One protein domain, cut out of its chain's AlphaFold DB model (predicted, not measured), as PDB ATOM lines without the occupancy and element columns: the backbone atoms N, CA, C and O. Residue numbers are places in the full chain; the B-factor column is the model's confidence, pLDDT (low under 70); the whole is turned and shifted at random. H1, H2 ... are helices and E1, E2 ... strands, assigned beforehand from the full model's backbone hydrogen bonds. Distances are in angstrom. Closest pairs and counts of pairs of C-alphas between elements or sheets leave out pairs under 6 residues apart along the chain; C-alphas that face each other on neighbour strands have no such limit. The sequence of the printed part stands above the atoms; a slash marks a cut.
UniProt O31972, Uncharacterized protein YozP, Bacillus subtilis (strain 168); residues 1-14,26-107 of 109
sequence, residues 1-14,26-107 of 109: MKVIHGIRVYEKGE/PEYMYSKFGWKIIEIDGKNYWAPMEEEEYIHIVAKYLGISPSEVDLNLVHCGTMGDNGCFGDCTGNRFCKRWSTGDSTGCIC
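What this domain is: This is residues 1 to 14 and 26 to 107 of the 109 residues of the protein "Uncharacterized protein YozP" of Bacillus subtilis (strain 168) (UniProt O31972). What is the main picture? A strongly twisted sheet has its inner strands E7 and E8 as the core, with helix H1 over one face and the small hairpin E5 and E6 packed on the other. From one end of this body the hairpin E3 and E4 reaches away as an arm and makes much of the length. What is it made of? The 96 printed residues, class mixed, hold E1, E2, E3, E4, H1, E5, E6, E7 and E8 along the chain, with two antiparallel sheets, E1 - E2 - E7 - E8 - E3 - E4 and E5 - E6. It is compact, with a radius of gyration of the C-alphas of 12.9 A, yet elongated, spanning 42 by 26 by 25 A.

Where its parts are: Where are the first elements? E1 is residues 2 to 4, from C-alpha 2 at (-49.321, 27.752, -16.045), and E2 is residues 7 to 10. E3, residues 35 to 40, is 15.4 A long and E4, residues 43 to 48, 16.4 A. What follows? H1, residues 51 to 62, measures 16.3 A; E5 is residues 77 to 79 and E6 residues 83 to 85. E7, residues 93 to 98, measures 16.0 A, and E8, residues 102 to 107, 16.3 A, ending at C-alpha 107 (-39.998, 29.603, -5.423).

How they stand to each other: How is the large sheet paired? In hairpin E1 and E2, N 2 and O 9 are 2.8 A apart; between E2 and E7, N 10 and O 96 are 2.9 A apart; in hairpin E7 and E8, N 106 and O 95 are 2.8 A apart. E8's pairing is staggered: residues 102 to 103 pair with E3, with N 35 and O 103 at 2.8 A, and 103 to 107 with E7. In hairpin E3 and E4, N 38 and O 45 are 2.8 A apart. Where is H1? It is on the sheet at a height of 9.3 A, making two layers, a helix on one face of a sheet, and every O i to N i+4 pair in it is within hydrogen-bond range. It lies over E8 and, at 59 degrees on the local plane, runs only just slantwise to the strands. Where is hairpin E5 and E6? N 77 and O 85 are 2.9 A apart, and the closest C-alphas of E5 and E8, Gly 77 and Cys 105, are 5.3 A apart.

The domain as a whole: How far does it reach? The two C-alphas farthest apart, those of Asp 41 and Gly 90, are 44.3 A apart. What interrupts or weakens it? Residues 15 to 25 are not printed, and C-alphas 14 and 26 are 17.8 A apart across this cut. The link H1 to E5 is long, and in it residues 73 to 74 have pLDDT under 70.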
ATOM      1  N   MET A   1     -49.416  22.898 -16.124       88.22
ATOM      2  CA  MET A   1     -48.537  24.014 -16.529       88.22
ATOM      3  C   MET A   1     -49.336  25.307 -16.577       88.22
ATOM      4  O   MET A   1     -50.447  25.318 -17.099       88.22
ATOM      5  N   LYS A   2     -48.786  26.382 -16.006       92.15
ATOM      6  CA  LYS A   2     -49.321  27.752 -16.045       92.15
ATOM      7  C   LYS A   2     -48.293  28.670 -16.696       92.15
ATOM      8  O   LYS A   2     -47.099  28.400 -16.612       92.15
ATOM      9  N   VAL A   3     -48.740  29.769 -17.293       91.49
ATOM     10  CA  VAL A   3     -47.845  30.817 -17.797       91.49
ATOM     11  C   VAL A   3     -47.980  32.045 -16.906       91.49
ATOM     12  O   VAL A   3     -49.071  32.595 -16.784       91.49
ATOM     13  N   ILE A   4     -46.881  32.463 -16.278       92.13
ATOM     14  CA  ILE A   4     -46.824  33.633 -15.392       92.13
ATOM     15  C   ILE A   4     -45.792  34.593 -15.976       92.13
ATOM     16  O   ILE A   4     -44.624  34.238 -16.110       92.13
ATOM     17  N   HIS A   5     -46.248  35.770 -16.417       91.84
ATOM     18  CA  HIS A   5     -45.422  36.778 -17.102       91.84
ATOM     19  C   HIS A   5     -44.543  36.206 -18.235       91.84
ATOM     20  O   HIS A   5     -43.409  36.628 -18.443       91.84
ATOM     21  N   GLY A   6     -45.050  35.219 -18.983       88.69
ATOM     22  CA  GLY A   6     -44.327  34.573 -20.086       88.69
ATOM     23  C   GLY A   6     -43.365  33.450 -19.676       88.69
ATOM     24  O   GLY A   6     -42.675  32.921 -20.541       88.69
ATOM     25  N   ILE A   7     -43.320  33.065 -18.398       92.11
ATOM     26  CA  ILE A   7     -42.583  31.894 -17.907       92.11
ATOM     27  C   ILE A   7     -43.548  30.716 -17.765       92.11
ATOM     28  O   ILE A   7     -44.586  30.846 -17.110       92.11
ATOM     29  N   ARG A   8     -43.221  29.561 -18.361       93.20
ATOM     30  CA  ARG A   8     -43.986  28.320 -18.167       93.20
ATOM     31  C   ARG A   8     -43.583  27.721 -16.821       93.20
ATOM     32  O   ARG A   8     -42.420  27.381 -16.634       93.20
ATOM     33  N   VAL A   9     -44.528  27.593 -15.897       92.91
ATOM     34  CA  VAL A   9     -44.336  27.018 -14.560       92.91
ATOM     35  C   VAL A   9     -45.143  25.734 -14.439       92.91
ATOM     36  O   VAL A   9     -46.310  25.669 -14.839       92.91
ATOM     37  N   TYR A  10     -44.507  24.711 -13.894       91.92
ATOM     38  CA  TYR A  10     -45.005  23.347 -13.851       91.92
ATOM     39  C   TYR A  10     -45.242  22.936 -12.396       91.92
ATOM     40  O   TYR A  10     -44.445  23.247 -11.507       91.92
ATOM     41  N   GLU A  11     -46.355  22.255 -12.150       85.55
ATOM     42  CA  GLU A  11     -46.647  21.663 -10.846       85.55
ATOM     43  C   GLU A  11     -45.770  20.414 -10.627       85.55
ATOM     44  O   GLU A  11     -45.219  19.829 -11.564       85.55
ATOM     45  N   LYS A  12     -45.619  19.988  -9.369       79.60
ATOM     46  CA  LYS A  12     -44.781  18.831  -9.016       79.60
ATOM     47  C   LYS A  12     -45.207  17.577  -9.795       79.60
ATOM     48  O   LYS A  12     -46.355  17.151  -9.703       79.60
ATOM     49  N   GLY A  13     -44.259  16.961 -10.503       79.59
ATOM     50  CA  GLY A  13     -44.477  15.748 -11.301       79.59
ATOM     51  C   GLY A  13     -44.935  15.995 -12.743       79.59
ATOM     52  O   GLY A  13     -44.985  15.045 -13.523       79.59
ATOM     53  N   GLU A  14     -45.235  17.240 -13.130       86.33
ATOM     54  CA  GLU A  14     -45.464  17.572 -14.536       86.33
ATOM     55  C   GLU A  14     -44.156  17.491 -15.336       86.33
ATOM     56  O   GLU A  14     -43.100  17.932 -14.879       86.33
ATOM     57  N   PRO A  26     -28.429  14.279 -16.457       90.72
ATOM     58  CA  PRO A  26     -28.286  13.191 -15.499       90.72
ATOM     59  C   PRO A  26     -28.752  13.584 -14.091       90.72
ATOM     60  O   PRO A  26     -28.430  14.665 -13.604       90.72
ATOM     61  N   GLU A  27     -29.438  12.675 -13.394       88.49
ATOM     62  CA  GLU A  27     -30.023  12.921 -12.060       88.49
ATOM     63  C   GLU A  27     -29.006  13.348 -10.983       88.49
ATOM     64  O   GLU A  27     -29.376  13.966  -9.992       88.49
ATOM     65  N   TYR A  28     -27.714  13.054 -11.165       89.95
ATOM     66  CA  TYR A  28     -26.653  13.483 -10.245       89.95
ATOM     67  C   TYR A  28     -26.146  14.910 -10.506       89.95
ATOM     68  O   TYR A  28     -25.290  15.394  -9.764       89.95
ATOM     69  N   MET A  29     -26.590  15.567 -11.580       92.88
ATOM     70  CA  MET A  29     -26.203  16.937 -11.894       92.88
ATOM     71  C   MET A  29     -27.145  17.920 -11.209       92.88
ATOM     72  O   MET A  29     -28.368  17.823 -11.329       92.88
ATOM     73  N   TYR A  30     -26.546  18.901 -10.538       91.75
ATOM     74  CA  TYR A  30     -27.249  19.939  -9.799       91.75
ATOM     75  C   TYR A  30     -26.869  21.317 -10.324       91.75
ATOM     76  O   TYR A  30     -25.703  21.561 -10.633       91.75
ATOM     77  N   SER A  31     -27.835  22.232 -10.366       92.94
ATOM     78  CA  SER A  31     -27.562  23.647 -10.599       92.94
ATOM     79  C   SER A  31     -28.437  24.520  -9.709       92.94
ATOM     80  O   SER A  31     -29.660  24.376  -9.670       92.94
ATOM     81  N   LYS A  32     -27.808  25.461  -8.999       91.10
ATOM     82  CA  LYS A  32     -28.522  26.450  -8.176       91.10
ATOM     83  C   LYS A  32     -29.402  27.359  -9.037       91.10
ATOM     84  O   LYS A  32     -30.504  27.701  -8.634       91.10
ATOM     85  N   PHE A  33     -28.918  27.720 -10.220       93.35
ATOM     86  CA  PHE A  33     -29.548  28.703 -11.102       93.35
ATOM     87  C   PHE A  33     -30.292  28.062 -12.274       93.35
ATOM     88  O   PHE A  33     -30.943  28.755 -13.046       93.35
ATOM     89  N   GLY A  34     -30.250  26.732 -12.382       93.72
ATOM     90  CA  GLY A  34     -30.835  25.970 -13.479       93.72
ATOM     91  C   GLY A  34     -29.882  25.779 -14.657       93.72
ATOM     92  O   GLY A  34     -28.667  25.943 -14.541       93.72
ATOM     93  N   TRP A  35     -30.451  25.389 -15.790       94.46
ATOM     94  CA  TRP A  35     -29.737  24.979 -16.989       94.46
ATOM     95  C   TRP A  35     -30.207  25.788 -18.192       94.46
ATOM     96  O   TRP A  35     -31.402  26.053 -18.329       94.46
ATOM     97  N   LYS A  36     -29.276  26.125 -19.080       94.19
ATOM     98  CA  LYS A  36     -29.543  26.694 -20.402       94.19
ATOM     99  C   LYS A  36     -28.966  25.805 -21.486       94.19
ATOM    100  O   LYS A  36     -27.972  25.108 -21.262       94.19
ATOM    101  N   ILE A  37     -29.582  25.845 -22.654       92.34
ATOM    102  CA  ILE A  37     -29.052  25.185 -23.837       92.34
ATOM    103  C   ILE A  37     -27.912  26.029 -24.401       92.34
ATOM    104  O   ILE A  37     -28.034  27.244 -24.556       92.34
ATOM    105  N   ILE A  38     -26.815  25.369 -24.745       92.76
ATOM    106  CA  ILE A  38     -25.751  25.920 -25.579       92.76
ATOM    107  C   ILE A  38     -25.565  25.032 -26.806       92.76
ATOM    108  O   ILE A  38     -25.736  23.814 -26.729       92.76
ATOM    109  N   GLU A  39     -25.200  25.636 -27.932       92.19
ATOM    110  CA  GLU A  39     -24.893  24.914 -29.164       92.19
ATOM    111  C   GLU A  39     -23.375  24.830 -29.356       92.19
ATOM    112  O   GLU A  39     -22.677  25.844 -29.334       92.19
ATOM    113  N   ILE A  40     -22.859  23.613 -29.542       93.30
ATOM    114  CA  ILE A  40     -21.455  23.348 -29.874       93.30
ATOM    115  C   ILE A  40     -21.441  22.358 -31.041       93.30
ATOM    116  O   ILE A  40     -22.008  21.270 -30.937       93.30
ATOM    117  N   ASP A  41     -20.815  22.735 -32.157       93.66
ATOM    118  CA  ASP A  41     -20.716  21.918 -33.378       93.66
ATOM    119  C   ASP A  41     -22.077  21.389 -33.889       93.66
ATOM    120  O   ASP A  41     -22.205  20.227 -34.286       93.66
ATOM    121  N   GLY A  42     -23.122  22.228 -33.843       90.55
ATOM    122  CA  GLY A  42     -24.479  21.874 -34.284       90.55
ATOM    123  C   GLY A  42     -25.239  20.938 -33.339       90.55
ATOM    124  O   GLY A  42     -26.273  20.386 -33.718       90.55
ATOM    125  N   LYS A  43     -24.724  20.706 -32.125       91.07
ATOM    126  CA  LYS A  43     -25.362  19.882 -31.093       91.07
ATOM    127  C   LYS A  43     -25.710  20.721 -29.872       91.07
ATOM    128  O   LYS A  43     -24.906  21.532 -29.422       91.07
ATOM    129  N   ASN A  44     -26.889  20.461 -29.314       90.69
ATOM    130  CA  ASN A  44     -27.366  21.096 -28.090       90.69
ATOM    131  C   ASN A  44     -26.801  20.389 -26.855       90.69
ATOM    132  O   ASN A  44     -26.830  19.160 -26.771       90.69
ATOM    133  N   TYR A  45     -26.347  21.174 -25.882       91.78
ATOM    134  CA  TYR A  45     -25.879  20.720 -24.574       91.78
ATOM    135  C   TYR A  45     -26.487  21.575 -23.472       91.78
ATOM    136  O   TYR A  45     -26.812  22.739 -23.690       91.78
ATOM    137  N   TRP A  46     -26.582  21.017 -22.270       92.92
ATOM    138  CA  TRP A  46     -26.913  21.792 -21.083       92.92
ATOM    139  C   TRP A  46     -25.658  22.400 -20.469       92.92
ATOM    140  O   TRP A  46     -24.680  21.699 -20.205       92.92
ATOM    141  N   ALA A  47     -25.719  23.693 -20.181       93.98
ATOM    142  CA  ALA A  47     -24.765  24.403 -19.344       93.98
ATOM    143  C   ALA A  47     -25.495  25.002 -18.134       93.98
ATOM    144  O   ALA A  47     -26.680  25.334 -18.246       93.98
ATOM    145  N   PRO A  48     -24.841  25.135 -16.969       93.67
ATOM    146  CA  PRO A  48     -25.427  25.882 -15.865       93.67
ATOM    147  C   PRO A  48     -25.675  27.333 -16.301       93.67
ATOM    148  O   PRO A  48     -24.871  27.917 -17.029       93.67
ATOM    149  N   MET A  49     -26.802  27.901 -15.880       95.16
ATOM    150  CA  MET A  49     -27.036  29.339 -16.024       95.16
ATOM    151  C   MET A  49     -26.196  30.131 -15.026       95.16
ATOM    152  O   MET A  49     -25.918  29.660 -13.919       95.16
ATOM    153  N   GLU A  50     -25.856  31.355 -15.410       94.55
ATOM    154  CA  GLU A  50     -25.245  32.333 -14.519       94.55
ATOM    155  C   GLU A  50     -26.286  32.930 -13.561       94.55
ATOM    156  O   GLU A  50     -27.494  32.924 -13.818       94.55
ATOM    157  N   GLU A  51     -25.811  33.486 -12.445       94.28
ATOM    158  CA  GLU A  51     -26.666  34.107 -11.426       94.28
ATOM    159  C   GLU A  51     -27.539  35.238 -12.002       94.28
ATOM    160  O   GLU A  51     -28.733  35.317 -11.708       94.28
ATOM    161  N   GLU A  52     -26.960  36.081 -12.860       95.01
ATOM    162  CA  GLU A  52     -27.647  37.216 -13.484       95.01
ATOM    163  C   GLU A  52     -28.809  36.761 -14.382       95.01
ATOM    164  O   GLU A  52     -29.916  37.300 -14.291       95.01
ATOM    165  N   GLU A  53     -28.606  35.714 -15.187       94.51
ATOM    166  CA  GLU A  53     -29.654  35.129 -16.038       94.51
ATOM    167  C   GLU A  53     -30.830  34.633 -15.184       94.51
ATOM    168  O   GLU A  53     -31.996  34.919 -15.474       94.51
ATOM    169  N   TYR A  54     -30.525  33.950 -14.078       93.60
ATOM    170  CA  TYR A  54     -31.535  33.472 -13.140       93.60
ATOM    171  C   TYR A  54     -32.302  34.615 -12.467       93.60
ATOM    172  O   TYR A  54     -33.535  34.569 -12.412       93.60
ATOM    173  N   ILE A  55     -31.609  35.662 -12.007       93.79
ATOM    174  CA  ILE A  55     -32.235  36.857 -11.423       93.79
ATOM    175  C   ILE A  55     -33.252  37.455 -12.400       93.79
ATOM    176  O   ILE A  55     -34.383  37.734 -12.004       93.79
ATOM    177  N   HIS A  56     -32.903  37.602 -13.679       94.81
ATOM    178  CA  HIS A  56     -33.826  38.138 -14.681       94.81
ATOM    179  C   HIS A  56     -35.087  37.280 -14.851       94.81
ATOM    180  O   HIS A  56     -36.190  37.818 -14.990       94.81
ATOM    181  N   ILE A  57     -34.949  35.955 -14.803       93.79
ATOM    182  CA  ILE A  57     -36.079  35.025 -14.919       93.79
ATOM    183  C   ILE A  57     -36.969  35.091 -13.676       93.79
ATOM    184  O   ILE A  57     -38.195  35.154 -13.807       93.79
ATOM    185  N   VAL A  58     -36.376  35.140 -12.479       91.74
ATOM    186  CA  VAL A  58     -37.117  35.285 -11.218       91.74
ATOM    187  C   VAL A  58     -37.835  36.628 -11.152       91.74
ATOM    188  O   VAL A  58     -39.017  36.669 -10.816       91.74
ATOM    189  N   ALA A  59     -37.158  37.713 -11.518       92.90
ATOM    190  CA  ALA A  59     -37.727  39.053 -11.569       92.90
ATOM    191  C   ALA A  59     -38.944  39.099 -12.500       92.90
ATOM    192  O   ALA A  59     -40.023  39.538 -12.100       92.90
ATOM    193  N   LYS A  60     -38.807  38.536 -13.708       94.11
ATOM    194  CA  LYS A  60     -39.908  38.397 -14.666       94.11
ATOM    195  C   LYS A  60     -41.053  37.566 -14.091       94.11
ATOM    196  O   LYS A  60     -42.194  38.014 -14.135       94.11
ATOM    197  N   TYR A  61     -40.765  36.402 -13.508       91.87
ATOM    198  CA  TYR A  61     -41.775  35.557 -12.863       91.87
ATOM    199  C   TYR A  61     -42.551  36.310 -11.772       91.87
ATOM    200  O   TYR A  61     -43.779  36.274 -11.760       91.87
ATOM    201  N   LEU A  62     -41.851  37.033 -10.894       89.89
ATOM    202  CA  LEU A  62     -42.449  37.784  -9.788       89.89
ATOM    203  C   LEU A  62     -43.080  39.117 -10.224       89.89
ATOM    204  O   LEU A  62     -43.857  39.686  -9.462       89.89
ATOM    205  N   GLY A  63     -42.786  39.603 -11.432       91.97
ATOM    206  CA  GLY A  63     -43.235  40.914 -11.903       91.97
ATOM    207  C   GLY A  63     -42.554  42.078 -11.177       91.97
ATOM    208  O   GLY A  63     -43.193  43.103 -10.956       91.97
ATOM    209  N   ILE A  64     -41.288  41.905 -10.787       93.82
ATOM    210  CA  ILE A  64     -40.470  42.893 -10.060       93.82
ATOM    211  C   ILE A  64     -39.201  43.246 -10.854       93.82
ATOM    212  O   ILE A  64     -38.904  42.619 -11.875       93.82
ATOM    213  N   SER A  65     -38.436  44.236 -10.395       95.19
ATOM    214  CA  SER A  65     -37.114  44.554 -10.942       95.19
ATOM    215  C   SER A  65     -36.076  43.475 -10.582       95.19
ATOM    216  O   SER A  65     -36.103  42.957  -9.465       95.19
ATOM    217  N   PRO A  66     -35.095  43.173 -11.458       95.03
ATOM    218  CA  PRO A  66     -33.928  42.340 -11.133       95.03
ATOM    219  C   PRO A  66     -33.239  42.708  -9.811       95.03
ATOM    220  O   PRO A  66     -32.864  41.829  -9.044       95.03
ATOM    221  N   SER A  67     -33.146  44.004  -9.497       95.31
ATOM    222  CA  SER A  67     -32.555  44.503  -8.246       95.31
ATOM    223  C   SER A  67     -33.353  44.159  -6.981       95.31
ATOM    224  O   SER A  67     -32.842  44.337  -5.881       95.31
ATOM    225  N   GLU A  68     -34.611  43.732  -7.119       93.94
ATOM    226  CA  GLU A  68     -35.496  43.351  -6.009       93.94
ATOM    227  C   GLU A  68     -35.471  41.837  -5.733       93.94
ATOM    228  O   GLU A  68     -36.112  41.366  -4.791       93.94
ATOM    229  N   VAL A  69     -34.750  41.054  -6.542       88.98
ATOM    230  CA  VAL A  69     -34.613  39.608  -6.337       88.98
ATOM    231  C   VAL A  69     -33.638  39.338  -5.194       88.98
ATOM    232  O   VAL A  69     -32.428  39.495  -5.336       88.98
ATOM    233  N   ASP A  70     -34.164  38.870  -4.064       86.93
ATOM    234  CA  ASP A  70     -33.348  38.410  -2.940       86.93
ATOM    235  C   ASP A  70     -33.015  36.918  -3.078       86.93
ATOM    236  O   ASP A  70     -33.831  36.038  -2.786       86.93
ATOM    237  N   LEU A  71     -31.787  36.626  -3.513       83.94
ATOM    238  CA  LEU A  71     -31.288  35.256  -3.652       83.94
ATOM    239  C   LEU A  71     -31.088  34.535  -2.313       83.94
ATOM    240  O   LEU A  71     -31.034  33.304  -2.304       83.94
ATOM    241  N   ASN A  72     -31.000  35.247  -1.185       78.78
ATOM    242  CA  ASN A  72     -30.852  34.608   0.125       78.78
ATOM    243  C   ASN A  72     -32.148  33.936   0.589       78.78
ATOM    244  O   ASN A  72     -32.101  33.029   1.413       78.78
ATOM    245  N   LEU A  73     -33.295  34.348   0.044       65.45
ATOM    246  CA  LEU A  73     -34.605  33.764   0.350       65.45
ATOM    247  C   LEU A  73     -34.963  32.588  -0.575       65.45
ATOM    248  O   LEU A  73     -36.039  31.998  -0.443       65.45
ATOM    249  N   VAL A  74     -34.086  32.246  -1.524       69.64
ATOM    250  CA  VAL A  74     -34.345  31.245  -2.562       69.64
ATOM    251  C   VAL A  74     -33.294  30.133  -2.492       69.64
ATOM    252  O   VAL A  74     -32.208  30.247  -3.053       69.64
ATOM    253  N   HIS A  75     -33.636  29.019  -1.835       82.16
ATOM    254  CA  HIS A  75     -32.799  27.806  -1.793       82.16
ATOM    255  C   HIS A  75     -33.210  26.752  -2.830       82.16
ATOM    256  O   HIS A  75     -32.734  25.621  -2.794       82.16
ATOM    257  N   CYS A  76     -34.098  27.123  -3.745       90.04
ATOM    258  CA  CYS A  76     -34.672  26.256  -4.761       90.04
ATOM    259  C   CYS A  76     -33.705  26.069  -5.944       90.04
ATOM    260  O   CYS A  76     -33.299  27.053  -6.556       90.04
ATOM    261  N   GLY A  77     -33.350  24.824  -6.271       91.89
ATOM    262  CA  GLY A  77     -32.413  24.474  -7.348       91.89
ATOM    263  C   GLY A  77     -32.846  23.239  -8.141       91.89
ATOM    264  O   GLY A  77     -33.833  22.586  -7.798       91.89
ATOM    265  N   THR A  78     -32.121  22.917  -9.214       92.76
ATOM    266  CA  THR A  78     -32.426  21.793 -10.116       92.76
ATOM    267  C   THR A  78     -31.616  20.539  -9.810       92.76
ATOM    268  O   THR A  78     -30.432  20.617  -9.491       92.76
ATOM    269  N   MET A  79     -32.234  19.375  -9.988       90.21
ATOM    270  CA  MET A  79     -31.588  18.061  -9.959       90.21
ATOM    271  C   MET A  79     -32.100  17.244 -11.149       90.21
ATOM    272  O   MET A  79     -33.302  16.995 -11.242       90.21
ATOM    273  N   GLY A  80     -31.216  16.859 -12.070       88.90
ATOM    274  CA  GLY A  80     -31.608  16.108 -13.267       88.90
ATOM    275  C   GLY A  80     -32.615  16.827 -14.176       88.90
ATOM    276  O   GLY A  80     -32.724  18.060 -14.185       88.90
ATOM    277  N   ASP A  81     -33.371  16.041 -14.945       84.38
ATOM    278  CA  ASP A  81     -34.334  16.545 -15.933       84.38
ATOM    279  C   ASP A  81     -35.553  17.216 -15.296       84.38
ATOM    280  O   ASP A  81     -36.060  18.229 -15.790       84.38
ATOM    281  N   ASN A  82     -36.051  16.650 -14.198       78.36
ATOM    282  CA  ASN A  82     -37.362  17.008 -13.648       78.36
ATOM    283  C   ASN A  82     -37.337  17.320 -12.148       78.36
ATOM    284  O   ASN A  82     -38.372  17.688 -11.586       78.36
ATOM    285  N   GLY A  83     -36.191  17.173 -11.486       87.17
ATOM    286  CA  GLY A  83     -36.068  17.393 -10.055       87.17
ATOM    287  C   GLY A  83     -35.906  18.869  -9.715       87.17
ATOM    288  O   GLY A  83     -35.083  19.586 -10.285       87.17
ATOM    289  N   CYS A  84     -36.679  19.297  -8.726       91.29
ATOM    290  CA  CYS A  84     -36.441  20.517  -7.979       91.29
ATOM    291  C   CYS A  84     -36.132  20.137  -6.532       91.29
ATOM    292  O   CYS A  84     -36.797  19.264  -5.971       91.29
ATOM    293  N   PHE A  85     -35.133  20.778  -5.937       86.12
ATOM    294  CA  PHE A  85     -34.728  20.551  -4.553       86.12
ATOM    295  C   PHE A  85     -34.625  21.871  -3.791       86.12
ATOM    296  O   PHE A  85     -34.551  22.941  -4.393       86.12
ATOM    297  N   GLY A  86     -34.581  21.766  -2.466       84.29
ATOM    298  CA  GLY A  86     -34.437  22.901  -1.567       84.29
ATOM    299  C   GLY A  86     -35.763  23.511  -1.131       84.29
ATOM    300  O   GLY A  86     -36.843  23.105  -1.565       84.29
ATOM    301  N   ASP A  87     -35.647  24.487  -0.240       82.71
ATOM    302  CA  ASP A  87     -36.776  25.088   0.453       82.71
ATOM    303  C   ASP A  87     -37.063  26.501  -0.054       82.71
ATOM    304  O   ASP A  87     -36.188  27.238  -0.517       82.71
ATOM    305  N   CYS A  88     -38.330  26.882   0.055       85.29
ATOM    306  CA  CYS A  88     -38.800  28.221  -0.245       85.29
ATOM    307  C   CYS A  88     -39.351  28.859   1.023       85.29
ATOM    308  O   CYS A  88     -39.967  28.196   1.854       85.29
ATOM    309  N   THR A  89     -39.159  30.165   1.173       83.21
ATOM    310  CA  THR A  89     -39.666  30.889   2.340       83.21
ATOM    311  C   THR A  89     -41.192  31.012   2.309       83.21
ATOM    312  O   THR A  89     -41.780  31.293   1.258       83.21
ATOM    313  N   GLY A  90     -41.834  30.896   3.475       81.36
ATOM    314  CA  GLY A  90     -43.282  31.065   3.635       81.36
ATOM    315  C   GLY A  90     -44.093  29.906   3.046       81.36
ATOM    316  O   GLY A  90     -43.704  28.752   3.160       81.36
ATOM    317  N   ASN A  91     -45.225  30.215   2.400       80.79
ATOM    318  CA  ASN A  91     -46.130  29.225   1.785       80.79
ATOM    319  C   ASN A  91     -45.807  28.956   0.299       80.79
ATOM    320  O   ASN A  91     -46.710  28.697  -0.496       80.79
ATOM    321  N   ARG A  92     -44.541  29.108  -0.104       84.22
ATOM    322  CA  ARG A  92     -44.088  28.879  -1.485       84.22
ATOM    323  C   ARG A  92     -43.490  27.482  -1.612       84.22
ATOM    324  O   ARG A  92     -42.958  26.937  -0.652       84.22
ATOM    325  N   PHE A  93     -43.518  26.941  -2.820       87.17
ATOM    326  CA  PHE A  93     -42.929  25.653  -3.159       87.17
ATOM    327  C   PHE A  93     -41.912  25.823  -4.282       87.17
ATOM    328  O   PHE A  93     -42.044  26.706  -5.132       87.17
ATOM    329  N   CYS A  94     -40.902  24.958  -4.289       90.56
ATOM    330  CA  CYS A  94     -39.917  24.908  -5.355       90.56
ATOM    331  C   CYS A  94     -40.558  24.246  -6.586       90.56
ATOM    332  O   CYS A  94     -40.800  23.037  -6.603       90.56
ATOM    333  N   LYS A  95     -40.915  25.061  -7.585       90.56
ATOM    334  CA  LYS A  95     -41.618  24.646  -8.807       90.56
ATOM    335  C   LYS A  95     -40.676  24.679  -9.999       90.56
ATOM    336  O   LYS A  95     -39.807  25.544 -10.089       90.56
ATOM    337  N   ARG A  96     -40.874  23.763 -10.942       92.68
ATOM    338  CA  ARG A  96     -40.091  23.703 -12.180       92.68
ATOM    339  C   ARG A  96     -40.561  24.799 -13.136       92.68
ATOM    340  O   ARG A  96     -41.758  25.077 -13.215       92.68
ATOM    341  N   TRP A  97     -39.642  25.397 -13.888       93.49
ATOM    342  CA  TRP A  97     -39.977  26.357 -14.940       93.49
ATOM    343  C   TRP A  97     -39.192  26.108 -16.231       93.49
ATOM    344  O   TRP A  97     -38.148  25.450 -16.219       93.49
ATOM    345  N   SER A  98     -39.704  26.627 -17.351       92.83
ATOM    346  CA  SER A  98     -39.004  26.665 -18.641       92.83
ATOM    347  C   SER A  98     -39.336  27.929 -19.444       92.83
ATOM    348  O   SER A  98     -40.472  28.419 -19.414       92.83
ATOM    349  N   THR A  99     -38.338  28.446 -20.164       89.50
ATOM    350  CA  THR A  99     -38.449  29.541 -21.150       89.50
ATOM    351  C   THR A  99     -38.382  29.052 -22.597       89.50
ATOM    352  O   THR A  99     -38.525  29.858 -23.510       89.50
ATOM    353  N   GLY A 100     -38.212  27.746 -22.821       85.51
ATOM    354  CA  GLY A 100     -37.984  27.141 -24.138       85.51
ATOM    355  C   GLY A 100     -36.518  26.785 -24.374       85.51
ATOM    356  O   GLY A 100     -36.241  25.678 -24.823       85.51
ATOM    357  N   ASP A 101     -35.599  27.671 -23.993       87.92
ATOM    358  CA  ASP A 101     -34.145  27.486 -24.091       87.92
ATOM    359  C   ASP A 101     -33.451  27.220 -22.747       87.92
ATOM    360  O   ASP A 101     -32.294  26.808 -22.691       87.92
ATOM    361  N   SER A 102     -34.170  27.455 -21.652       92.08
ATOM    362  CA  SER A 102     -33.662  27.332 -20.296       92.08
ATOM    363  C   SER A 102     -34.697  26.670 -19.407       92.08
ATOM    364  O   SER A 102     -35.908  26.770 -19.628       92.08
ATOM    365  N   THR A 103     -34.221  25.984 -18.377       93.37
ATOM    366  CA  THR A 103     -35.070  25.356 -17.374       93.37
ATOM    367  C   THR A 103     -34.432  25.422 -15.998       93.37
ATOM    368  O   THR A 103     -33.249  25.157 -15.807       93.37
ATOM    369  N   GLY A 104     -35.239  25.729 -14.995       93.67
ATOM    370  CA  GLY A 104     -34.772  25.876 -13.626       93.67
ATOM    371  C   GLY A 104     -35.830  25.459 -12.627       93.67
ATOM    372  O   GLY A 104     -36.834  24.832 -12.982       93.67
ATOM    373  N   CYS A 105     -35.591  25.820 -11.377       93.72
ATOM    374  CA  CYS A 105     -36.595  25.773 -10.333       93.72
ATOM    375  C   CYS A 105     -36.747  27.173  -9.739       93.72
ATOM    376  O   CYS A 105     -35.819  27.972  -9.791       93.72
ATOM    377  N   ILE A 106     -37.944  27.503  -9.266       91.06
ATOM    378  CA  ILE A 106     -38.263  28.813  -8.707       91.06
ATOM    379  C   ILE A 106     -39.221  28.669  -7.535       91.06
ATOM    380  O   ILE A 106     -40.109  27.815  -7.538       91.06
ATOM    381  N   CYS A 107     -39.061  29.528  -6.532       88.89
ATOM    382  CA  CYS A 107     -39.998  29.603  -5.423       88.89
ATOM    383  C   CYS A 107     -41.288  30.306  -5.842       88.89
ATOM    384  O   CYS A 107     -41.301  31.520  -6.048       88.89
TER     385      CYS A 107